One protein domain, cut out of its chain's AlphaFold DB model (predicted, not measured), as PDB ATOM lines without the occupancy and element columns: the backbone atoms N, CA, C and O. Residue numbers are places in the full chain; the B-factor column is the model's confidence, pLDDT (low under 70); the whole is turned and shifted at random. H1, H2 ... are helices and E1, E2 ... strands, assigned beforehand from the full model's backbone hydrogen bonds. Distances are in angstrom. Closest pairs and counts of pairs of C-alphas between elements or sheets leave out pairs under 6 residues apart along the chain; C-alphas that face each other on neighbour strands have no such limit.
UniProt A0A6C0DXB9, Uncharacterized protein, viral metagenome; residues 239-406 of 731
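AT A GLANCE: This is residues 239 to 406 of the 731 residues of an uncharacterized protein of viral metagenome (UniProt A0A6C0DXB9). A strongly twisted sheet of nine strands curls round one helix, H3, which makes the core. The long hairpin of E1 and E2 reaches out to one end of the longest axis, the loop of residues 323 to 329 sticks out at the other, and the short helices H1 and H2 only graze the sheet. The printed part has 168 residues, with three named helices and nine named strands in the order E1 E2 E3 E4 H1 E5 E6 E7 E8 E9 H2 H3. The sheet is branched and mixed, the class is mixed, helices and strands, and the whole is compact, with a radius of gyration of the C-alphas of 16.5 A and spans of 59 by 39 by 29 A, only just elongated.

IN THESE COORDINATES: Find C-alpha 242 at (94.208, 97.611, 190.442); from there E1 runs 35.3 A to residue 253. E2, residues 256 to 265, comes back over 29.7 A. Next come E3, residues 270 to 276, E4, 281 to 286, H1, 290 to 295, and E5, 299 to 301. E6, residues 312 to 318, starts at C-alpha 312, (108.009, 99.375, 190.160), and spans 20.3 A. Read on to E7, 334 to 339, E8, 342 to 347, E9, 361 to 367, 20.0 A long, and H2, 370 to 375. H3, residues 391 to 404, runs 19.8 A to C-alpha 404 at (92.425, 102.392, 182.074).

HOW THE PARTS SIT: Start at E1: E2 lies on one side of it, E5 and E6 on the other side, staggered along it. N 249 and O 260 are 2.9 A apart, N 250 and O 299 2.8 A, and N 244 and O 314 2.9 A. E1 to E4 form a meander, each strand the antiparallel neighbour of the one before; look at N 263 and O 271, 2.9 A, and N 274 and O 283, 2.9 A. E6 is antiparallel to E9, with N 315 and O 364 at 2.9 A. E7 is parallel to E9, with N 336 and O 363 at 2.9 A, and forms a hairpin with E8, N 344 and O 337 at 2.8 A. H3 is on the sheet; its closest C-alphas to E3 are those of Leu 395 and Cys 273, 5.6 A, and to E6 those of Asn 403 and Thr 316, 6.4 A. H1 and E1 are near each other. H2 and H3 are close but not clearly touching, at 7.4 A between the C-alphas of Glu 375 and Leu 392. In H1, H2 and H3 every O i to N i+4 pair is within hydrogen-bond range.

THE WHOLE: The C-alphas farthest apart are those of Asn 254 and Glu 326, 60.4 A. The printed part has no cut. The links E6 to E7, E8 to E9 and H2 to H3 are long. Mean pLDDT of the printed part is 89.2; look for values under 70 at residues 325 to 328.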
ATOM      1  N   PRO A 239      87.695 100.095 195.999       92.38
ATOM      2  CA  PRO A 239      87.132  98.942 195.288       92.38
ATOM      3  C   PRO A 239      87.503  98.875 193.800       92.38
ATOM      4  O   PRO A 239      87.398  97.812 193.188       92.38
ATOM      5  N   PHE A 240      87.908  99.988 193.190       93.69
ATOM      6  CA  PHE A 240      88.280 100.085 191.778       93.69
ATOM      7  C   PHE A 240      89.786 100.027 191.542       93.69
ATOM      8  O   PHE A 240      90.190  99.841 190.396       93.69
ATOM      9  N   THR A 241      90.600 100.134 192.594       94.00
ATOM     10  CA  THR A 241      92.056 100.053 192.491       94.00
ATOM     11  C   THR A 241      92.497  98.706 191.908       94.00
ATOM     12  O   THR A 241      91.951  97.653 192.244       94.00
ATOM     13  N   LYS A 242      93.486  98.756 191.014       92.94
ATOM     14  CA  LYS A 242      94.208  97.611 190.442       92.94
ATOM     15  C   LYS A 242      95.697  97.896 190.474       92.94
ATOM     16  O   LYS A 242      96.073  99.041 190.206       92.94
ATOM     17  N   SER A 243      96.509  96.868 190.688       93.62
ATOM     18  CA  SER A 243      97.960  97.017 190.777       93.62
ATOM     19  C   SER A 243      98.678  96.116 189.769       93.62
ATOM     20  O   SER A 243      98.284  94.980 189.490       93.62
ATOM     21  N   TYR A 244      99.757  96.642 189.196       96.00
ATOM     22  CA  TYR A 244     100.691  95.901 188.352       96.00
ATOM     23  C   TYR A 244     102.103  96.020 188.919       96.00
ATOM     24  O   TYR A 244     102.577  97.115 189.213       96.00
ATOM     25  N   LYS A 245     102.789  94.886 189.042       96.19
ATOM     26  CA  LYS A 245     104.149  94.783 189.581       96.19
ATOM     27  C   LYS A 245     105.111  94.536 188.436       96.19
ATOM     28  O   LYS A 245     104.960  93.549 187.723       96.19
ATOM     29  N   LEU A 246     106.052  95.449 188.223       96.38
ATOM     30  CA  LEU A 246     107.024  95.412 187.130       96.38
ATOM     31  C   LEU A 246     108.338  94.821 187.647       96.38
ATOM     32  O   LEU A 246     108.807  95.195 188.720       96.38
ATOM     33  N   TYR A 247     108.933  93.904 186.892       95.12
ATOM     34  CA  TYR A 247     110.169  93.218 187.248       95.12
ATOM     35  C   TYR A 247     111.244  93.513 186.202       95.12
ATOM     36  O   TYR A 247     111.059  93.245 185.012       95.12
ATOM     37  N   TYR A 248     112.380  94.035 186.661       94.12
ATOM     38  CA  TYR A 248     113.575  94.234 185.850       94.12
ATOM     39  C   TYR A 248     114.440  92.975 185.965       94.12
ATOM     40  O   TYR A 248     115.035  92.723 187.015       94.12
ATOM     41  N   LEU A 249     114.477  92.153 184.917       92.50
ATOM     42  CA  LEU A 249     115.258  90.918 184.888       92.50
ATOM     43  C   LEU A 249     116.504  91.104 184.026       92.50
ATOM     44  O   LEU A 249     116.420  91.619 182.912       92.50
ATOM     45  N   LYS A 250     117.652  90.634 184.507       91.25
ATOM     46  CA  LYS A 250     118.920  90.665 183.777       91.25
ATOM     47  C   LYS A 250     119.573  89.288 183.752       91.25
ATOM     48  O   LYS A 250     119.580  88.580 184.760       91.25
ATOM     49  N   ILE A 251     120.160  88.933 182.615       91.56
ATOM     50  CA  ILE A 251     120.967  87.725 182.447       91.56
ATOM     51  C   ILE A 251     122.244  88.027 181.661       91.56
ATOM     52  O   ILE A 251     122.236  88.827 180.724       91.56
ATOM     53  N   THR A 252     123.337  87.357 182.025       86.56
ATOM     54  CA  THR A 252     124.609  87.426 181.297       86.56
ATOM     55  C   THR A 252     124.826  86.102 180.568       86.56
ATOM     56  O   THR A 252     125.129  85.093 181.199       86.56
ATOM     57  N   LYS A 253     124.670  86.087 179.240       80.94
ATOM     58  CA  LYS A 253     124.897  84.905 178.386       80.94
ATOM     59  C   LYS A 253     125.880  85.279 177.273       80.94
ATOM     60  O   LYS A 253     125.728  86.312 176.631       80.94
ATOM     61  N   ASN A 254     126.920  84.467 177.073       79.69
ATOM     62  CA  ASN A 254     127.965  84.664 176.052       79.69
ATOM     63  C   ASN A 254     128.604  86.074 176.059       79.69
ATOM     64  O   ASN A 254     128.803  86.677 175.011       79.69
ATOM     65  N   LYS A 255     128.899  86.613 177.254       72.75
ATOM     66  CA  LYS A 255     129.358  88.003 177.510       72.75
ATOM     67  C   LYS A 255     128.367  89.120 177.120       72.75
ATOM     68  O   LYS A 255     128.646  90.281 177.405       72.75
ATOM     69  N   SER A 256     127.201  88.797 176.557       75.56
ATOM     70  CA  SER A 256     126.107  89.747 176.346       75.56
ATOM     71  C   SER A 256     125.272  89.911 177.620       75.56
ATOM     72  O   SER A 256     124.944  88.929 178.291       75.56
ATOM     73  N   ASN A 257     124.918  91.157 177.944       82.00
ATOM     74  CA  ASN A 257     123.944  91.487 178.984       82.00
ATOM     75  C   ASN A 257     122.566  91.615 178.325       82.00
ATOM     76  O   ASN A 257     122.323  92.601 177.633       82.00
ATOM     77  N   MET A 258     121.656  90.669 178.563       85.62
ATOM     78  CA  MET A 258     120.263  90.807 178.128       85.62
ATOM     79  C   MET A 258     119.378  91.251 179.293       85.62
ATOM     80  O   MET A 258     119.525  90.771 180.419       85.62
ATOM     81  N   ILE A 259     118.456  92.166 179.001       88.81
ATOM     82  CA  ILE A 259     117.454  92.685 179.934       88.81
ATOM     83  C   ILE A 259     116.083  92.229 179.437       88.81
ATOM     84  O   ILE A 259     115.777  92.384 178.254       88.81
ATOM     85  N   LYS A 260     115.255  91.692 180.333       90.56
ATOM     86  CA  LYS A 260     113.847  91.392 180.077       90.56
ATOM     87  C   LYS A 260     112.988  92.138 181.095       90.56
ATOM     88  O   LYS A 260     113.217  92.039 182.299       90.56
ATOM     89  N   LEU A 261     112.008  92.891 180.604       92.19
ATOM     90  CA  LEU A 261     111.027  93.586 181.430       92.19
ATOM     91  C   LEU A 261     109.702  92.830 181.338       92.19
ATOM     92  O   LEU A 261     109.186  92.629 180.239       92.19
ATOM     93  N   ILE A 262     109.169  92.416 182.483       94.38
ATOM     94  CA  ILE A 262     107.847  91.783 182.588       94.38
ATOM     95  C   ILE A 262     107.019  92.492 183.654       94.38
ATOM     96  O   ILE A 262     107.566  93.143 184.547       94.38
ATOM     97  N   CYS A 263     105.702  92.331 183.611       95.12
ATOM     98  CA  CYS A 263     104.819  92.772 184.683       95.12
ATOM     99  C   CYS A 263     103.790  91.704 185.059       95.12
ATOM    100  O   CYS A 263     103.320  90.973 184.191       95.12
ATOM    101  N   SER A 264     103.394  91.648 186.331       94.94
ATOM    102  CA  SER A 264     102.286  90.809 186.796       94.94
ATOM    103  C   SER A 264     101.125  91.639 187.322       94.94
ATOM    104  O   SER A 264     101.346  92.613 188.044       94.94
ATOM    105  N   ASN A 265      99.899  91.206 187.041       91.75
ATOM    106  CA  ASN A 265      98.705  91.735 187.703       91.75
ATOM    107  C   ASN A 265      98.479  91.095 189.087       91.75
ATOM    108  O   ASN A 265      99.187  90.164 189.480       91.75
ATOM    109  N   ASP A 266      97.448  91.559 189.796       86.75
ATOM    110  CA  ASP A 266      97.017  91.051 191.111       86.75
ATOM    111  C   ASP A 266      96.830  89.516 191.159       86.75
ATOM    112  O   ASP A 266      97.128  88.873 192.165       86.75
ATOM    113  N   ASN A 267      96.417  88.903 190.041       88.81
ATOM    114  CA  ASN A 267      96.213  87.455 189.903       88.81
ATOM    115  C   ASN A 267      97.510  86.671 189.610       88.81
ATOM    116  O   ASN A 267      97.441  85.485 189.289       88.81
ATOM    117  N   LYS A 268      98.686  87.315 189.671       88.25
ATOM    118  CA  LYS A 268     100.002  86.745 189.316       88.25
ATOM    119  C   LYS A 268     100.064  86.169 187.892       88.25
ATOM    120  O   LYS A 268     100.810  85.231 187.628       88.25
ATOM    121  N   ILE A 269      99.295  86.735 186.959       91.69
ATOM    122  CA  ILE A 269      99.465  86.464 185.526       91.69
ATOM    123  C   ILE A 269     100.544  87.416 185.015       91.69
ATOM    124  O   ILE A 269     100.433  88.622 185.240       91.69
ATOM    125  N   TYR A 270     101.564  86.878 184.347       94.06
ATOM    126  CA  TYR A 270     102.710  87.635 183.842       94.06
ATOM    127  C   TYR A 270     102.543  88.006 182.372       94.06
ATOM    128  O   TYR A 270     101.959  87.257 181.583       94.06
ATOM    129  N   TYR A 271     103.069  89.177 182.024       94.38
ATOM    130  CA  TYR A 271     102.998  89.758 180.695       94.38
ATOM    131  C   TYR A 271     104.310  90.439 180.306       94.38
ATOM    132  O   TYR A 271     105.016  90.980 181.162       94.38
ATOM    133  N   GLU A 272     104.572  90.498 179.005       93.12
ATOM    134  CA  GLU A 272     105.619  91.319 178.397       93.12
ATOM    135  C   GLU A 272     105.027  92.320 177.394       93.12
ATOM    136  O   GLU A 272     103.899  92.163 176.919       93.12
ATOM    137  N   CYS A 273     105.775  93.393 177.120       91.25
ATOM    138  CA  CYS A 273     105.368  94.437 176.182       91.25
ATOM    139  C   CYS A 273     105.745  94.021 174.757       91.25
ATOM    140  O   CYS A 273     106.930  93.872 174.459       91.25
ATOM    141  N   VAL A 274     104.751  93.862 173.883       88.81
ATOM    142  CA  VAL A 274     104.934  93.453 172.481       88.81
ATOM    143  C   VAL A 274     104.256  94.473 171.569       88.81
ATOM    144  O   VAL A 274     103.129  94.888 171.837       88.81
ATOM    145  N   TYR A 275     104.917  94.861 170.480       87.94
ATOM    146  CA  TYR A 275     104.325  95.738 169.469       87.94
ATOM    147  C   TYR A 275     103.361  94.954 168.568       87.94
ATOM    148  O   TYR A 275     103.742  93.957 167.956       87.94
ATOM    149  N   ASP A 276     102.107  95.394 168.467       86.00
ATOM    150  CA  ASP A 276     101.118  94.808 167.561       86.00
ATOM    151  C   ASP A 276     101.037  95.607 166.255       86.00
ATOM    152  O   ASP A 276     100.513  96.723 166.218       86.00
ATOM    153  N   GLU A 277     101.514  95.015 165.161       88.94
ATOM    154  CA  GLU A 277     101.516  95.639 163.830       88.94
ATOM    155  C   GLU A 277     100.108  95.935 163.283       88.94
ATOM    156  O   GLU A 277      99.940  96.868 162.492       88.94
ATOM    157  N   LYS A 278      99.080  95.178 163.702       88.25
ATOM    158  CA  LYS A 278      97.709  95.300 163.176       88.25
ATOM    159  C   LYS A 278      96.997  96.520 163.751       88.25
ATOM    160  O   LYS A 278      96.277  97.201 163.025       88.25
ATOM    161  N   ILE A 279      97.210  96.809 165.038       83.75
ATOM    162  CA  ILE A 279      96.701  98.030 165.698       83.75
ATOM    163  C   ILE A 279      97.750  99.154 165.796       83.75
ATOM    164  O   ILE A 279      97.425 100.241 166.277       83.75
ATOM    165  N   LYS A 280      98.979  98.900 165.325       87.38
ATOM    166  CA  LYS A 280     100.155  99.789 165.338       87.38
ATOM    167  C   LYS A 280     100.502 100.347 166.723       87.38
ATOM    168  O   LYS A 280     100.848 101.523 166.853       87.38
ATOM    169  N   LYS A 281     100.369  99.518 167.764       85.88
ATOM    170  CA  LYS A 281     100.533  99.909 169.176       85.88
ATOM    171  C   LYS A 281     101.122  98.789 170.018       85.88
ATOM    172  O   LYS A 281     100.866  97.617 169.763       85.88
ATOM    173  N   ASP A 282     101.828  99.179 171.072       89.06
ATOM    174  CA  ASP A 282     102.241  98.277 172.140       89.06
ATOM    175  C   ASP A 282     101.032  97.684 172.887       89.06
ATOM    176  O   ASP A 282     100.006  98.341 173.096       89.06
ATOM    177  N   LYS A 283     101.166  96.421 173.297       91.44
ATOM    178  CA  LYS A 283     100.192  95.659 174.087       91.44
ATOM    179  C   LYS A 283     100.906  94.770 175.108       91.44
ATOM    180  O   LYS A 283     102.101  94.507 175.000       91.44
ATOM    181  N   LEU A 284     100.140  94.271 176.076       93.19
ATOM    182  CA  LEU A 284     100.580  93.226 176.998       93.19
ATOM    183  C   LEU A 284     100.198  91.852 176.437       93.19
ATOM    184  O   LEU A 284      99.006  91.553 176.321       93.19
ATOM    185  N   GLU A 285     101.182  91.008 176.133       93.19
ATOM    186  CA  GLU A 285     100.967  89.583 175.834       93.19
ATOM    187  C   GLU A 285     101.415  88.718 177.010       93.19
ATOM    188  O   GLU A 285     102.327  89.093 177.741       93.19
ATOM    189  N   LYS A 286     100.744  87.581 177.237       95.19
ATOM    190  CA  LYS A 286     101.084  86.680 178.349       95.19
ATOM    191  C   LYS A 286     102.455  86.048 178.119       95.19
ATOM    192  O   LYS A 286     102.705  85.526 177.036       95.19
ATOM    193  N   CYS A 287     103.276  86.008 179.162       93.06
ATOM    194  CA  CYS A 287     104.599  85.388 179.136       93.06
ATOM    195  C   CYS A 287     104.787  84.376 180.278       93.06
ATOM    196  O   CYS A 287     103.875  84.123 181.068       93.06
ATOM    197  N   ASP A 288     105.988  83.805 180.359       91.69
ATOM    198  CA  ASP A 288     106.402  82.914 181.443       91.69
ATOM    199  C   ASP A 288     106.365  83.580 182.831       91.69
ATOM    200  O   ASP A 288     106.616  84.779 182.977       91.69
ATOM    201  N   ASP A 289     106.123  82.764 183.864       91.94
ATOM    202  CA  ASP A 289     106.278  83.149 185.271       91.94
ATOM    203  C   ASP A 289     107.735  83.510 185.597       91.94
ATOM    204  O   ASP A 289     108.686  82.870 185.131       91.94
ATOM    205  N   ILE A 290     107.912  84.498 186.476       90.69
ATOM    206  CA  ILE A 290     109.229  84.931 186.944       90.69
ATOM    207  C   ILE A 290     110.046  83.777 187.531       90.69
ATOM    208  O   ILE A 290     111.260  83.758 187.352       90.69
ATOM    209  N   ASN A 291     109.431  82.794 188.195       91.81
ATOM    210  CA  ASN A 291     110.192  81.693 188.793       91.81
ATOM    211  C   ASN A 291     110.807  80.766 187.729       91.81
ATOM    212  O   ASN A 291     111.927  80.292 187.925       91.81
ATOM    213  N   LYS A 292     110.154  80.598 186.569       93.19
ATOM    214  CA  LYS A 292     110.744  79.902 185.416       93.19
ATOM    215  C   LYS A 292     111.920  80.703 184.852       93.19
ATOM    216  O   LYS A 292     113.012  80.158 184.724       93.19
ATOM    217  N   LEU A 293     111.748  82.006 184.620       91.19
ATOM    218  CA  LEU A 293     112.823  82.875 184.118       91.19
ATOM    219  C   LEU A 293     114.033  82.913 185.076       91.19
ATOM    220  O   LEU A 293     115.176  82.841 184.632       91.19
ATOM    221  N   LEU A 294     113.809  82.932 186.393       91.44
ATOM    222  CA  LEU A 294     114.879  82.786 187.388       91.44
ATOM    223  C   LEU A 294     115.614  81.438 187.244       91.44
ATOM    224  O   LEU A 294     116.842  81.413 187.277       91.44
ATOM    225  N   SER A 295     114.898  80.328 187.009       92.31
ATOM    226  CA  SER A 295     115.525  79.016 186.755       92.31
ATOM    227  C   SER A 295     116.293  78.935 185.422       92.31
ATOM    228  O   SER A 295     117.272  78.203 185.322       92.31
ATOM    229  N   GLU A 296     115.933  79.752 184.424       91.44
ATOM    230  CA  GLU A 296     116.676  79.915 183.160       91.44
ATOM    231  C   GLU A 296     117.956  80.777 183.299       91.44
ATOM    232  O   GLU A 296     118.664  81.024 182.308       91.44
ATOM    233  N   GLY A 297     118.253  81.234 184.522       90.62
ATOM    234  CA  GLY A 297     119.442  82.000 184.901       90.62
ATOM    235  C   GLY A 297     119.253  83.519 184.942       90.62
ATOM    236  O   GLY A 297     120.247  84.236 185.066       90.62
ATOM    237  N   TYR A 298     118.026  84.040 184.810       92.69
ATOM    238  CA  TYR A 298     117.792  85.471 185.019       92.69
ATOM    239  C   TYR A 298     117.924  85.833 186.504       92.69
ATOM    240  O   TYR A 298     117.653  85.035 187.396       92.69
ATOM    241  N   THR A 299     118.294  87.082 186.765       90.94
ATOM    242  CA  THR A 299     118.356  87.683 188.100       90.94
ATOM    243  C   THR A 299     117.489  88.934 188.133       90.94
ATOM    244  O   THR A 299     117.469  89.705 187.174       90.94
ATOM    245  N   THR A 300     116.751  89.150 189.218       89.94
ATOM    246  CA  THR A 300     116.025  90.406 189.456       89.94
ATOM    247  C   THR A 300     116.997  91.538 189.776       89.94
ATOM    248  O   THR A 300     118.052  91.300 190.364       89.94
ATOM    249  N   HIS A 301     116.665  92.764 189.375       87.88
ATOM    250  CA  HIS A 301     117.427  93.982 189.653       87.88
ATOM    251  C   HIS A 301     116.494  95.100 190.160       87.88
ATOM    252  O   HIS A 301     115.302  95.108 189.859       87.88
ATOM    253  N   TYR A 302     117.072  96.066 190.888       86.19
ATOM    254  CA  TYR A 302     116.427  97.310 191.351       86.19
ATOM    255  C   TYR A 302     115.158  97.100 192.189       86.19
ATOM    256  O   TYR A 302     114.060  97.454 191.783       86.19
ATOM    257  N   HIS A 303     115.295  96.528 193.377       83.56
ATOM    258  CA  HIS A 303     114.159  96.140 194.213       83.56
ATOM    259  C   HIS A 303     113.503  97.319 194.958       83.56
ATOM    260  O   HIS A 303     114.195  98.230 195.406       83.56
ATOM    261  N   ILE A 304     112.178  97.270 195.170       82.38
ATOM    262  CA  ILE A 304     111.491  98.202 196.092       82.38
ATOM    263  C   ILE A 304     111.942  97.978 197.548       82.38
ATOM    264  O   ILE A 304     112.114  98.937 198.299       82.38
ATOM    265  N   ASN A 305     112.160  96.722 197.947       80.81
ATOM    266  CA  ASN A 305     112.820  96.334 199.195       80.81
ATOM    267  C   ASN A 305     113.401  94.911 199.061       80.81
ATOM    268  O   ASN A 305     113.106  94.208 198.096       80.81
ATOM    269  N   SER A 306     114.191  94.460 200.037       75.50
ATOM    270  CA  SER A 306     114.863  93.147 200.022       75.50
ATOM    271  C   SER A 306     113.929  91.925 199.979       75.50
ATOM    272  O   SER A 306     114.378  90.835 199.632       75.50
ATOM    273  N   GLN A 307     112.642  92.082 200.302       83.00
ATOM    274  CA  GLN A 307     111.639  91.008 200.279       83.00
ATOM    275  C   GLN A 307     110.924  90.910 198.917       83.00
ATOM    276  O   GLN A 307     110.496  89.832 198.499       83.00
ATOM    277  N   ASN A 308     110.796  92.033 198.205       85.56
ATOM    278  CA  ASN A 308     109.961  92.163 197.016       85.56
ATOM    279  C   ASN A 308     110.779  92.029 195.729       85.56
ATOM    280  O   ASN A 308     111.614  92.870 195.410       85.56
ATOM    281  N   LYS A 309     110.484  91.005 194.916       89.25
ATOM    282  CA  LYS A 309     111.159  90.765 193.624       89.25
ATOM    283  C   LYS A 309     110.923  91.857 192.556       89.25
ATOM    284  O   LYS A 309     111.633  91.849 191.555       89.25
ATOM    285  N   TRP A 310     109.937  92.744 192.731       93.50
ATOM    286  CA  TRP A 310     109.562  93.785 191.760       93.50
ATOM    287  C   TRP A 310     110.236  95.139 192.028       93.50
ATOM    288  O   TRP A 310     110.646  95.448 193.151       93.50
ATOM    289  N   CYS A 311     110.345  95.939 190.966       94.50
ATOM    290  CA  CYS A 311     111.096  97.191 190.922       94.50
ATOM    291  C   CYS A 311     110.223  98.452 190.836       94.50
ATOM    292  O   CYS A 311     110.614  99.511 191.328       94.50
ATOM    293  N   ILE A 312     109.034  98.329 190.239       97.00
ATOM    294  CA  ILE A 312     108.009  99.375 190.160       97.00
ATOM    295  C   ILE A 312     106.654  98.735 190.471       97.00
ATOM    296  O   ILE A 312     106.382  97.605 190.059       97.00
ATOM    297  N   GLU A 313     105.800  99.458 191.181       96.69
ATOM    298  CA  GLU A 313     104.388  99.138 191.380       96.69
ATOM    299  C   GLU A 313     103.539 100.243 190.738       96.69
ATOM    300  O   GLU A 313     103.794 101.431 190.943       96.69
ATOM    301  N   ILE A 314     102.585  99.855 189.893       97.25
ATOM    302  CA  ILE A 314     101.746 100.764 189.109       97.25
ATOM    303  C   ILE A 314     100.295 100.528 189.501       97.25
ATOM    304  O   ILE A 314      99.676  99.550 189.073       97.25
ATOM    305  N   ASP A 315      99.757 101.446 190.293       95.75
ATOM    306  CA  ASP A 315      98.362 101.429 190.708       95.75
ATOM    307  C   ASP A 315      97.502 102.248 189.743       95.75
ATOM    308  O   ASP A 315      97.943 103.215 189.111       95.75
ATOM    309  N   THR A 316      96.233 101.885 189.617       95.94
ATOM    310  CA  THR A 316      95.233 102.691 188.908       95.94
ATOM    311  C   THR A 316      93.888 102.551 189.593       95.94
ATOM    312  O   THR A 316      93.446 101.427 189.825       95.94
ATOM    313  N   THR A 317      93.232 103.671 189.893       94.75
ATOM    314  CA  THR A 317      91.902 103.696 190.515       94.75
ATOM    315  C   THR A 317      90.924 104.593 189.755       94.75
ATOM    316  O   THR A 317      91.331 105.443 188.961       94.75
ATOM    317  N   PHE A 318      89.623 104.375 189.964       93.69
ATOM    318  CA  PHE A 318      88.533 105.070 189.272       93.69
ATOM    319  C   PHE A 318      87.869 106.070 190.217       93.69
ATOM    320  O   PHE A 318      87.176 105.684 191.156       93.69
ATOM    321  N   VAL A 319      88.072 107.362 189.954       91.50
ATOM    322  CA  VAL A 319      87.764 108.438 190.914       91.50
ATOM    323  C   VAL A 319      86.322 108.952 190.845       91.50
ATOM    324  O   VAL A 319      85.920 109.778 191.656       91.50
ATOM    325  N   LEU A 320      85.515 108.467 189.892       88.81
ATOM    326  CA  LEU A 320      84.158 108.974 189.633       88.81
ATOM    327  C   LEU A 320      83.204 108.853 190.837       88.81
ATOM    328  O   LEU A 320      82.259 109.628 190.939       88.81
ATOM    329  N   PHE A 321      83.427 107.873 191.716       85.94
ATOM    330  CA  PHE A 321      82.584 107.620 192.890       85.94
ATOM    331  C   PHE A 321      83.130 108.247 194.185       85.94
ATOM    332  O   PHE A 321      82.571 107.996 195.254       85.94
ATOM    333  N   SER A 322      84.211 109.030 194.103       85.56
ATOM    334  CA  SER A 322      84.854 109.662 195.259       85.56
ATOM    335  C   SER A 322      83.914 110.591 196.034       85.56
ATOM    336  O   SER A 322      83.015 111.202 195.459       85.56
ATOM    337  N   LEU A 323      84.156 110.732 197.341       72.88
ATOM    338  CA  LEU A 323      83.493 111.739 198.181       72.88
ATOM    339  C   LEU A 323      84.252 113.077 198.244       72.88
ATOM    340  O   LEU A 323      83.706 114.055 198.747       72.88
ATOM    341  N   GLN A 324      85.482 113.146 197.723       70.88
ATOM    342  CA  GLN A 324      86.346 114.340 197.776       70.88
ATOM    343  C   GLN A 324      85.881 115.464 196.816       70.88
ATOM    344  O   GLN A 324      86.376 116.590 196.860       70.88
ATOM    345  N   THR A 325      84.881 115.177 195.977       55.53
ATOM    346  CA  THR A 325      84.366 116.033 194.892       55.53
ATOM    347  C   THR A 325      83.663 117.316 195.330       55.53
ATOM    348  O   THR A 325      83.292 118.113 194.475       55.53
ATOM    349  N   GLU A 326      83.401 117.507 196.623       52.00
ATOM    350  CA  GLU A 326      82.674 118.691 197.108       52.00
ATOM    351  C   GLU A 326      83.551 119.959 197.128       52.00
ATOM    352  O   GLU A 326      82.996 121.053 197.148       52.00
ATOM    353  N   ASN A 327      84.888 119.833 197.042       52.12
ATOM    354  CA  ASN A 327      85.806 120.969 196.843       52.12
ATOM    355  C   ASN A 327      87.038 120.688 195.946       52.12
ATOM    356  O   ASN A 327      87.650 121.649 195.482       52.12
ATOM    357  N   GLU A 328      87.429 119.432 195.677       65.88
ATOM    358  CA  GLU A 328      88.595 119.127 194.818       65.88
ATOM    359  C   GLU A 328      88.206 118.767 193.373       65.88
ATOM    360  O   GLU A 328      87.243 118.036 193.123       65.88
ATOM    361  N   GLU A 329      88.983 119.250 192.395       78.81
ATOM    362  CA  GLU A 329      88.804 118.878 190.988       78.81
ATOM    363  C   GLU A 329      89.288 117.439 190.739       78.81
ATOM    364  O   GLU A 329      90.446 117.103 190.989       78.81
ATOM    365  N   LEU A 330      88.407 116.585 190.204       84.50
ATOM    366  CA  LEU A 330      88.744 115.195 189.889       84.50
ATOM    367  C   LEU A 330      89.917 115.105 188.889       84.50
ATOM    368  O   LEU A 330      89.852 115.754 187.838       84.50
ATOM    369  N   PRO A 331      90.929 114.245 189.135       87.12
ATOM    370  CA  PRO A 331      92.045 114.043 188.214       87.12
ATOM    371  C   PRO A 331      91.579 113.529 186.845       87.12
ATOM    372  O   PRO A 331      90.586 112.804 186.729       87.12
ATOM    373  N   LYS A 332      92.306 113.927 185.792       88.88
ATOM    374  CA  LYS A 332      91.898 113.784 184.382       88.88
ATOM    375  C   LYS A 332      92.917 112.963 183.596       88.88
ATOM    376  O   LYS A 332      93.603 113.492 182.720       88.88
ATOM    377  N   ALA A 333      92.979 111.665 183.902       92.62
ATOM    378  CA  ALA A 333      94.004 110.740 183.412       92.62
ATOM    379  C   ALA A 333      95.425 111.197 183.807       92.62
ATOM    380  O   ALA A 333      96.366 111.197 183.008       92.62
ATOM    381  N   SER A 334      95.539 111.621 185.066       93.31
ATOM    382  CA  SER A 334      96.759 112.100 185.718       93.31
ATOM    383  C   SER A 334      97.562 110.927 186.292       93.31
ATOM    384  O   SER A 334      96.983 109.933 186.740       93.31
ATOM    385  N   THR A 335      98.892 111.037 186.294       95.69
ATOM    386  CA  THR A 335      99.803 110.017 186.840       95.69
ATOM    387  C   THR A 335     100.715 110.620 187.901       95.69
ATOM    388  O   THR A 335     101.618 111.382 187.566       95.69
ATOM    389  N   GLU A 336     100.502 110.272 189.167       95.94
ATOM    390  CA  GLU A 336     101.410 110.612 190.269       95.94
ATOM    391  C   GLU A 336     102.644 109.699 190.222       95.94
ATOM    392  O   GLU A 336     102.519 108.486 190.036       95.94
ATOM    393  N   ILE A 337     103.842 110.258 190.398       96.62
ATOM    394  CA  ILE A 337     105.090 109.485 190.388       96.62
ATOM    395  C   ILE A 337     105.779 109.638 191.737       96.62
ATOM    396  O   ILE A 337     106.181 110.741 192.107       96.62
ATOM    397  N   TYR A 338     105.955 108.530 192.455       95.50
ATOM    398  CA  TYR A 338     106.643 108.492 193.739       95.50
ATOM    399  C   TYR A 338     107.945 107.694 193.643       95.50
ATOM    400  O   TYR A 338     107.938 106.516 193.276       95.50
ATOM    401  N   LYS A 339     109.051 108.312 194.068       93.81
ATOM    402  CA  LYS A 339     110.277 107.597 194.435       93.81
ATOM    403  C   LYS A 339     110.371 107.565 195.953       93.81
ATOM    404  O   LYS A 339     110.356 108.606 196.608       93.81
ATOM    405  N   ASP A 340     110.454 106.357 196.498       91.50
ATOM    406  CA  ASP A 340     110.720 106.089 197.912       91.50
ATOM    407  C   ASP A 340     109.757 106.817 198.888       91.50
ATOM    408  O   ASP A 340     110.127 107.259 199.976       91.50
ATOM    409  N   GLY A 341     108.489 106.963 198.485       92.56
ATOM    410  CA  GLY A 341     107.415 107.596 199.265       92.56
ATOM    411  C   GLY A 341     107.256 109.112 199.068       92.56
ATOM    412  O   GLY A 341     106.209 109.656 199.419       92.56
ATOM    413  N   ARG A 342     108.229 109.795 198.459       94.38
ATOM    414  CA  ARG A 342     108.134 111.215 198.080       94.38
ATOM    415  C   ARG A 342     107.568 111.358 196.668       94.38
ATOM    416  O   ARG A 342     107.925 110.581 195.786       94.38
ATOM    417  N   LEU A 343     106.738 112.373 196.435       95.31
ATOM    418  CA  LEU A 343     106.244 112.740 195.105       95.31
ATOM    419  C   LEU A 343     107.361 113.418 194.281       95.31
ATOM    420  O   LEU A 343     107.995 114.368 194.739       95.31
ATOM    421  N   TYR A 344     107.600 112.939 193.061       94.31
ATOM    422  CA  TYR A 344     108.556 113.479 192.075       94.31
ATOM    423  C   TYR A 344     107.829 114.069 190.845       94.31
ATOM    424  O   TYR A 344     108.409 114.250 189.776       94.31
ATOM    425  N   GLY A 345     106.541 114.388 190.994       92.81
ATOM    426  CA  GLY A 345     105.725 115.075 189.995       92.81
ATOM    427  C   GLY A 345     104.407 114.369 189.690       92.81
ATOM    428  O   GLY A 345     104.141 113.256 190.147       92.81
ATOM    429  N   ILE A 346     103.586 115.053 188.895       93.00
ATOM    430  CA  ILE A 346     102.363 114.521 188.300       93.00
ATOM    431  C   ILE A 346     102.481 114.739 186.794       93.00
ATOM    432  O   ILE A 346     102.722 115.866 186.362       93.00
ATOM    433  N   ILE A 347     102.327 113.679 186.001       92.44
ATOM    434  CA  ILE A 347     102.251 113.783 184.542       92.44
ATOM    435  C   ILE A 347     100.787 113.649 184.131       92.44
ATOM    436  O   ILE A 347     100.194 112.569 184.200       92.44
ATOM    437  N   ASP A 348     100.205 114.757 183.688       87.94
ATOM    438  CA  ASP A 348      98.890 114.763 183.061       87.94
ATOM    439  C   ASP A 348      98.947 114.258 181.617       87.94
ATOM    440  O   ASP A 348      99.954 114.360 180.915       87.94
ATOM    441  N   ASN A 349      97.796 113.805 181.126       82.62
ATOM    442  CA  ASN A 349      97.544 113.447 179.731       82.62
ATOM    443  C   ASN A 349      98.144 112.113 179.231       82.62
ATOM    444  O   ASN A 349      97.777 111.708 178.129       82.62
ATOM    445  N   LEU A 350      98.957 111.383 180.013       85.44
ATOM    446  CA  LEU A 350      99.588 110.107 179.593       85.44
ATOM    447  C   LEU A 350      98.611 109.052 179.040       85.44
ATOM    448  O   LEU A 350      98.984 108.272 178.165       85.44
ATOM    449  N   SER A 351      97.374 109.021 179.540       83.69
ATOM    450  CA  SER A 351      96.309 108.098 179.117       83.69
ATOM    451  C   SER A 351      95.019 108.814 178.695       83.69
ATOM    452  O   SER A 351      93.962 108.199 178.561       83.69
ATOM    453  N   LYS A 352      95.058 110.133 178.487       86.44
ATOM    454  CA  LYS A 352      93.845 110.951 178.348       86.44
ATOM    455  C   LYS A 352      93.135 110.726 177.014       86.44
ATOM    456  O   LYS A 352      93.693 110.955 175.944       86.44
ATOM    457  N   SER A 353      91.873 110.314 177.080       86.50
ATOM    458  CA  SER A 353      91.012 110.147 175.916       86.50
ATOM    459  C   SER A 353      90.388 111.478 175.487       86.50
ATOM    460  O   SER A 353      89.966 112.288 176.316       86.50
ATOM    461  N   GLN A 354      90.307 111.697 174.170       86.94
ATOM    462  CA  GLN A 354      89.676 112.886 173.575       86.94
ATOM    463  C   GLN A 354      88.168 112.958 173.858       86.94
ATOM    464  O   GLN A 354      87.610 114.044 173.958       86.94
ATOM    465  N   ASP A 355      87.515 111.805 174.024       84.88
ATOM    466  CA  ASP A 355      86.081 111.687 174.312       84.88
ATOM    467  C   ASP A 355      85.711 111.996 175.777       84.88
ATOM    468  O   ASP A 355      84.538 111.954 176.138       84.88
ATOM    469  N   GLY A 356      86.695 112.268 176.642       86.62
ATOM    470  CA  GLY A 356      86.492 112.514 178.071       86.62
ATOM    471  C   GLY A 356      86.183 111.262 178.901       86.62
ATOM    472  O   GLY A 356      86.577 111.187 180.066       86.62
ATOM    473  N   TYR A 357      85.510 110.267 178.320       89.00
ATOM    474  CA  TYR A 357      84.798 109.230 179.071       89.00
ATOM    475  C   TYR A 357      85.691 108.326 179.936       89.00
ATOM    476  O   TYR A 357      85.223 107.776 180.937       89.00
ATOM    477  N   LYS A 358      86.977 108.180 179.589       88.94
ATOM    478  CA  LYS A 358      87.952 107.347 180.322       88.94
ATOM    479  C   LYS A 358      88.854 108.137 181.275       88.94
ATOM    480  O   LYS A 358      89.719 107.550 181.921       88.94
ATOM    481  N   ASN A 359      88.670 109.454 181.374       90.38
ATOM    482  CA  ASN A 359      89.610 110.330 182.078       90.38
ATOM    483  C   ASN A 359      89.417 110.364 183.597       90.38
ATOM    484  O   ASN A 359      90.285 110.877 184.287       90.38
ATOM    485  N   HIS A 360      88.341 109.785 184.134       91.44
ATOM    486  CA  HIS A 360      88.083 109.707 185.579       91.44
ATOM    487  C   HIS A 360      88.909 108.607 186.267       91.44
ATOM    488  O   HIS A 360      88.378 107.781 187.011       91.44
ATOM    489  N   VAL A 361      90.214 108.593 186.005       93.44
ATOM    490  CA  VAL A 361      91.191 107.691 186.615       93.44
ATOM    491  C   VAL A 361      92.365 108.480 187.176       93.44
ATOM    492  O   VAL A 361      92.783 109.488 186.599       93.44
ATOM    493  N   LEU A 362      92.914 107.971 188.274       95.12
ATOM    494  CA  LEU A 362      94.218 108.363 188.793       95.12
ATOM    495  C   LEU A 362      95.162 107.166 188.662       95.12
ATOM    496  O   LEU A 362      94.799 106.042 189.027       95.12
ATOM    497  N   HIS A 363      96.361 107.408 188.145       96.88
ATOM    498  CA  HIS A 363      97.450 106.438 188.106       96.88
ATOM    499  C   HIS A 363      98.518 106.824 189.136       96.88
ATOM    500  O   HIS A 363      98.752 108.011 189.368       96.88
ATOM    501  N   ARG A 364      99.191 105.833 189.722       96.81
ATOM    502  CA  ARG A 364     100.325 106.039 190.631       96.81
ATOM    503  C   ARG A 364     101.459 105.092 190.267       96.81
ATOM    504  O   ARG A 364     101.233 103.892 190.157       96.81
ATOM    505  N   VAL A 365     102.661 105.629 190.086       97.38
ATOM    506  CA  VAL A 365     103.883 104.874 189.775       97.38
ATOM    507  C   VAL A 365     104.830 104.979 190.967       97.38
ATOM    508  O   VAL A 365     105.420 106.032 191.195       97.38
ATOM    509  N   ASN A 366     104.961 103.891 191.724       96.38
ATOM    510  CA  ASN A 366     105.804 103.790 192.915       96.38
ATOM    511  C   ASN A 366     107.080 103.003 192.590       96.38
ATOM    512  O   ASN A 366     107.003 101.876 192.105       96.38
ATOM    513  N   PHE A 367     108.254 103.548 192.902       95.50
ATOM    514  CA  PHE A 367     109.531 102.833 192.796       95.50
ATOM    515  C   PHE A 367     110.524 103.312 193.866       95.50
ATOM    516  O   PHE A 367     110.217 104.225 194.634       95.50
ATOM    517  N   LYS A 368     111.718 102.707 193.924       92.56
ATOM    518  CA  LYS A 368     112.787 103.144 194.840       92.56
ATOM    519  C   LYS A 368     114.089 103.553 194.149       92.56
ATOM    520  O   LYS A 368     114.614 104.618 194.446       92.56
ATOM    521  N   SER A 369     114.597 102.752 193.211       91.25
ATOM    522  CA  SER A 369     115.962 102.946 192.700       91.25
ATOM    523  C   SER A 369     116.183 104.253 191.924       91.25
ATOM    524  O   SER A 369     115.446 104.577 190.989       91.25
ATOM    525  N   LYS A 370     117.278 104.958 192.227       88.31
ATOM    526  CA  LYS A 370     117.800 106.117 191.486       88.31
ATOM    527  C   LYS A 370     118.114 105.784 190.033       88.31
ATOM    528  O   LYS A 370     117.944 106.636 189.166       88.31
ATOM    529  N   LYS A 371     118.527 104.547 189.733       90.00
ATOM    530  CA  LYS A 371     118.757 104.102 188.344       90.00
ATOM    531  C   LYS A 371     117.454 104.022 187.554       90.00
ATOM    532  O   LYS A 371     117.424 104.477 186.416       90.00
ATOM    533  N   ILE A 372     116.364 103.585 188.187       92.56
ATOM    534  CA  ILE A 372     115.020 103.691 187.603       92.56
ATOM    535  C   ILE A 372     114.626 105.163 187.444       92.56
ATOM    536  O   ILE A 372     114.176 105.540 186.374       92.56
ATOM    537  N   GLY A 373     114.887 106.030 188.428       92.31
ATOM    538  CA  GLY A 373     114.666 107.478 188.276       92.31
ATOM    539  C   GLY A 373     115.375 108.065 187.043       92.31
ATOM    540  O   GLY A 373     114.764 108.798 186.265       92.31
ATOM    541  N   LYS A 374     116.635 107.671 186.816       90.38
ATOM    542  CA  LYS A 374     117.439 108.033 185.636       90.38
ATOM    543  C   LYS A 374     116.832 107.473 184.328       90.38
ATOM    544  O   LYS A 374     116.739 108.228 183.362       90.38
ATOM    545  N   GLU A 375     116.337 106.229 184.303       91.81
ATOM    546  CA  GLU A 375     115.601 105.640 183.156       91.81
ATOM    547  C   GLU A 375     114.188 106.232 182.935       91.81
ATOM    548  O   GLU A 375     113.656 106.158 181.831       91.81
ATOM    549  N   LEU A 376     113.556 106.844 183.940       93.62
ATOM    550  CA  LEU A 376     112.242 107.494 183.799       93.62
ATOM    551  C   LEU A 376     112.333 108.967 183.358       93.62
ATOM    552  O   LEU A 376     111.306 109.623 183.168       93.62
ATOM    553  N   GLY A 377     113.542 109.502 183.174       91.31
ATOM    554  CA  GLY A 377     113.747 110.911 182.841       91.31
ATOM    555  C   GLY A 377     113.577 111.838 184.044       91.31
ATOM    556  O   GLY A 377     112.857 112.831 183.960       91.31
ATOM    557  N   ILE A 378     114.224 111.525 185.171       89.44
ATOM    558  CA  ILE A 378     114.392 112.499 186.254       89.44
ATOM    559  C   ILE A 378     115.257 113.684 185.796       89.44
ATOM    560  O   ILE A 378     116.352 113.525 185.257       89.44
ATOM    561  N   THR A 379     114.745 114.888 186.023       85.25
ATOM    562  CA  THR A 379     115.409 116.163 185.728       85.25
ATOM    563  C   THR A 379     116.203 116.678 186.928       85.25
ATOM    564  O   THR A 379     115.934 116.313 188.072       85.25
ATOM    565  N   PHE A 380     117.100 117.643 186.696       73.25
ATOM    566  CA  PHE A 380     117.816 118.364 187.763       73.25
ATOM    567  C   PHE A 380     116.890 119.021 188.812       73.25
ATOM    568  O   PHE A 380     117.319 119.303 189.929       73.25
ATOM    569  N   ASN A 381     115.612 119.237 188.475       71.38
ATOM    570  CA  ASN A 381     114.563 119.750 189.360       71.38
ATOM    571  C   ASN A 381     113.905 118.668 190.246       71.38
ATOM    572  O   ASN A 381     112.956 118.972 190.963       71.38
ATOM    573  N   LYS A 382     114.358 117.407 190.167       80.19
ATOM    574  CA  LYS A 382     113.701 116.205 190.719       80.19
ATOM    575  C   LYS A 382     112.272 115.967 190.197       80.19
ATOM    576  O   LYS A 382     111.518 115.220 190.814       80.19
ATOM    577  N   TYR A 383     111.909 116.550 189.051       86.50
ATOM    578  CA  TYR A 383     110.690 116.176 188.326       86.50
ATOM    579  C   TYR A 383     110.977 115.038 187.353       86.50
ATOM    580  O   TYR A 383     111.982 115.089 186.642       86.50
ATOM    581  N   ILE A 384     110.092 114.047 187.298       90.62
ATOM    582  CA  ILE A 384     110.149 112.930 186.345       90.62
ATOM    583  C   ILE A 384     109.177 113.209 185.195       90.62
ATOM    584  O   ILE A 384     108.008 113.504 185.431       90.62
ATOM    585  N   THR A 385     109.667 113.138 183.955       87.50
ATOM    586  CA  THR A 385     108.948 113.632 182.762       87.50
ATOM    587  C   THR A 385     108.454 112.542 181.811       87.50
ATOM    588  O   THR A 385     107.631 112.829 180.943       87.50
ATOM    589  N   PHE A 386     108.988 111.317 181.903       89.06
ATOM    590  CA  PHE A 386     108.854 110.273 180.873       89.06
ATOM    591  C   PHE A 386     109.225 110.769 179.450       89.06
ATOM    592  O   PHE A 386     108.689 110.273 178.457       89.06
ATOM    593  N   SER A 387     110.129 111.753 179.322       83.31
ATOM    594  CA  SER A 387     110.523 112.315 178.016       83.31
ATOM    595  C   SER A 387     111.480 111.424 177.213       83.31
ATOM    596  O   SER A 387     111.607 111.607 176.006       83.31
ATOM    597  N   GLN A 388     112.137 110.454 177.854       86.50
ATOM    598  CA  GLN A 388     112.988 109.474 177.175       86.50
ATOM    599  C   GLN A 388     112.146 108.439 176.408       86.50
ATOM    600  O   GLN A 388     111.078 108.034 176.871       86.50
ATOM    601  N   ASP A 389     112.657 107.946 175.277       87.06
ATOM    602  CA  ASP A 389     112.113 106.753 174.623       87.06
ATOM    603  C   ASP A 389     112.928 105.513 175.010       87.06
ATOM    604  O   ASP A 389     114.067 105.335 174.584       87.06
ATOM    605  N   ASN A 390     112.352 104.653 175.853       91.56
ATOM    606  CA  ASN A 390     112.961 103.388 176.256       91.56
ATOM    607  C   ASN A 390     111.895 102.337 176.611       91.56
ATOM    608  O   ASN A 390     110.713 102.642 176.789       91.56
ATOM    609  N   ASN A 391     112.318 101.075 176.712       91.31
ATOM    610  CA  ASN A 391     111.406  99.944 176.907       91.31
ATOM    611  C   ASN A 391     110.696  99.962 178.273       91.31
ATOM    612  O   ASN A 391     109.594  99.425 178.385       91.31
ATOM    613  N   LEU A 392     111.280 100.605 179.292       93.25
ATOM    614  CA  LEU A 392     110.659 100.753 180.608       93.25
ATOM    615  C   LEU A 392     109.475 101.727 180.544       93.25
ATOM    616  O   LEU A 392     108.371 101.381 180.961       93.25
ATOM    617  N   ILE A 393     109.666 102.900 179.934       93.56
ATOM    618  CA  ILE A 393     108.601 103.889 179.711       93.56
ATOM    619  C   ILE A 393     107.515 103.332 178.776       93.56
ATOM    620  O   ILE A 393     106.329 103.551 179.037       93.56
ATOM    621  N   LYS A 394     107.872 102.562 177.736       92.31
ATOM    622  CA  LYS A 394     106.897 101.874 176.861       92.31
ATOM    623  C   LYS A 394     106.037 100.875 177.633       92.31
ATOM    624  O   LYS A 394     104.809 100.930 177.537       92.31
ATOM    625  N   LEU A 395     106.648 100.026 178.464       94.44
ATOM    626  CA  LEU A 395     105.912  99.081 179.308       94.44
ATOM    627  C   LEU A 395     105.017  99.812 180.328       94.44
ATOM    628  O   LEU A 395     103.846  99.463 180.456       94.44
ATOM    629  N   ILE A 396     105.507 100.868 180.988       95.44
ATOM    630  CA  ILE A 396     104.715 101.680 181.934       95.44
ATOM    631  C   ILE A 396     103.506 102.326 181.244       95.44
ATOM    632  O   ILE A 396     102.385 102.184 181.733       95.44
ATOM    633  N   ARG A 397     103.698 102.984 180.091       93.69
ATOM    634  CA  ARG A 397     102.603 103.572 179.291       93.69
ATOM    635  C   ARG A 397     101.574 102.513 178.880       93.69
ATOM    636  O   ARG A 397     100.372 102.756 178.982       93.69
ATOM    637  N   THR A 398     102.035 101.327 178.488       93.38
ATOM    638  CA  THR A 398     101.178 100.203 178.077       93.38
ATOM    639  C   THR A 398     100.371  99.635 179.250       93.38
ATOM    640  O   THR A 398      99.175  99.390 179.096       93.38
ATOM    641  N   ILE A 399     100.971  99.500 180.440       94.25
ATOM    642  CA  ILE A 399     100.269  99.107 181.677       94.25
ATOM    643  C   ILE A 399      99.227 100.162 182.068       94.25
ATOM    644  O   ILE A 399      98.075  99.813 182.315       94.25
ATOM    645  N   ILE A 400      99.602 101.445 182.084       94.25
ATOM    646  CA  ILE A 400      98.714 102.576 182.401       94.25
ATOM    647  C   ILE A 400      97.486 102.582 181.473       94.25
ATOM    648  O   ILE A 400      96.346 102.632 181.945       94.25
ATOM    649  N   TRP A 401      97.699 102.440 180.161       90.94
ATOM    650  CA  TRP A 401      96.625 102.342 179.169       90.94
ATOM    651  C   TRP A 401      95.755 101.092 179.373       90.94
ATOM    652  O   TRP A 401      94.525 101.185 179.385       90.94
ATOM    653  N   HIS A 402      96.367  99.924 179.590       89.94
ATOM    654  CA  HIS A 402      95.644  98.670 179.815       89.94
ATOM    655  C   HIS A 402      94.777  98.728 181.083       89.94
ATOM    656  O   HIS A 402      93.609  98.332 181.052       89.94
ATOM    657  N   ASN A 403      95.309  99.282 182.178       90.56
ATOM    658  CA  ASN A 403      94.581  99.503 183.426       90.56
ATOM    659  C   ASN A 403      93.403 100.466 183.260       90.56
ATOM    660  O   ASN A 403      92.382 100.276 183.920       90.56
ATOM    661  N   GLN A 404      93.511 101.459 182.373       90.81
ATOM    662  CA  GLN A 404      92.425 102.392 182.074       90.81
ATOM    663  C   GLN A 404      91.287 101.750 181.262       90.81
ATOM    664  O   GLN A 404      90.127 102.094 181.472       90.81
ATOM    665  N   MET A 405      91.562 100.828 180.329       88.69
ATOM    666  CA  MET A 405      90.551 100.339 179.369       88.69
ATOM    667  C   MET A 405      89.247  99.737 179.949       88.69
ATOM    668  O   MET A 405      88.234  99.765 179.236       88.69
ATOM    669  N   PRO A 406      89.199  99.183 181.174       90.56
ATOM    670  CA  PRO A 406      87.957  98.795 181.849       90.56
ATOM    671  C   PRO A 406      87.115  99.973 182.363       90.56
ATOM    672  O   PRO A 406      85.912  99.804 182.543       90.56
TER     673      PRO A 406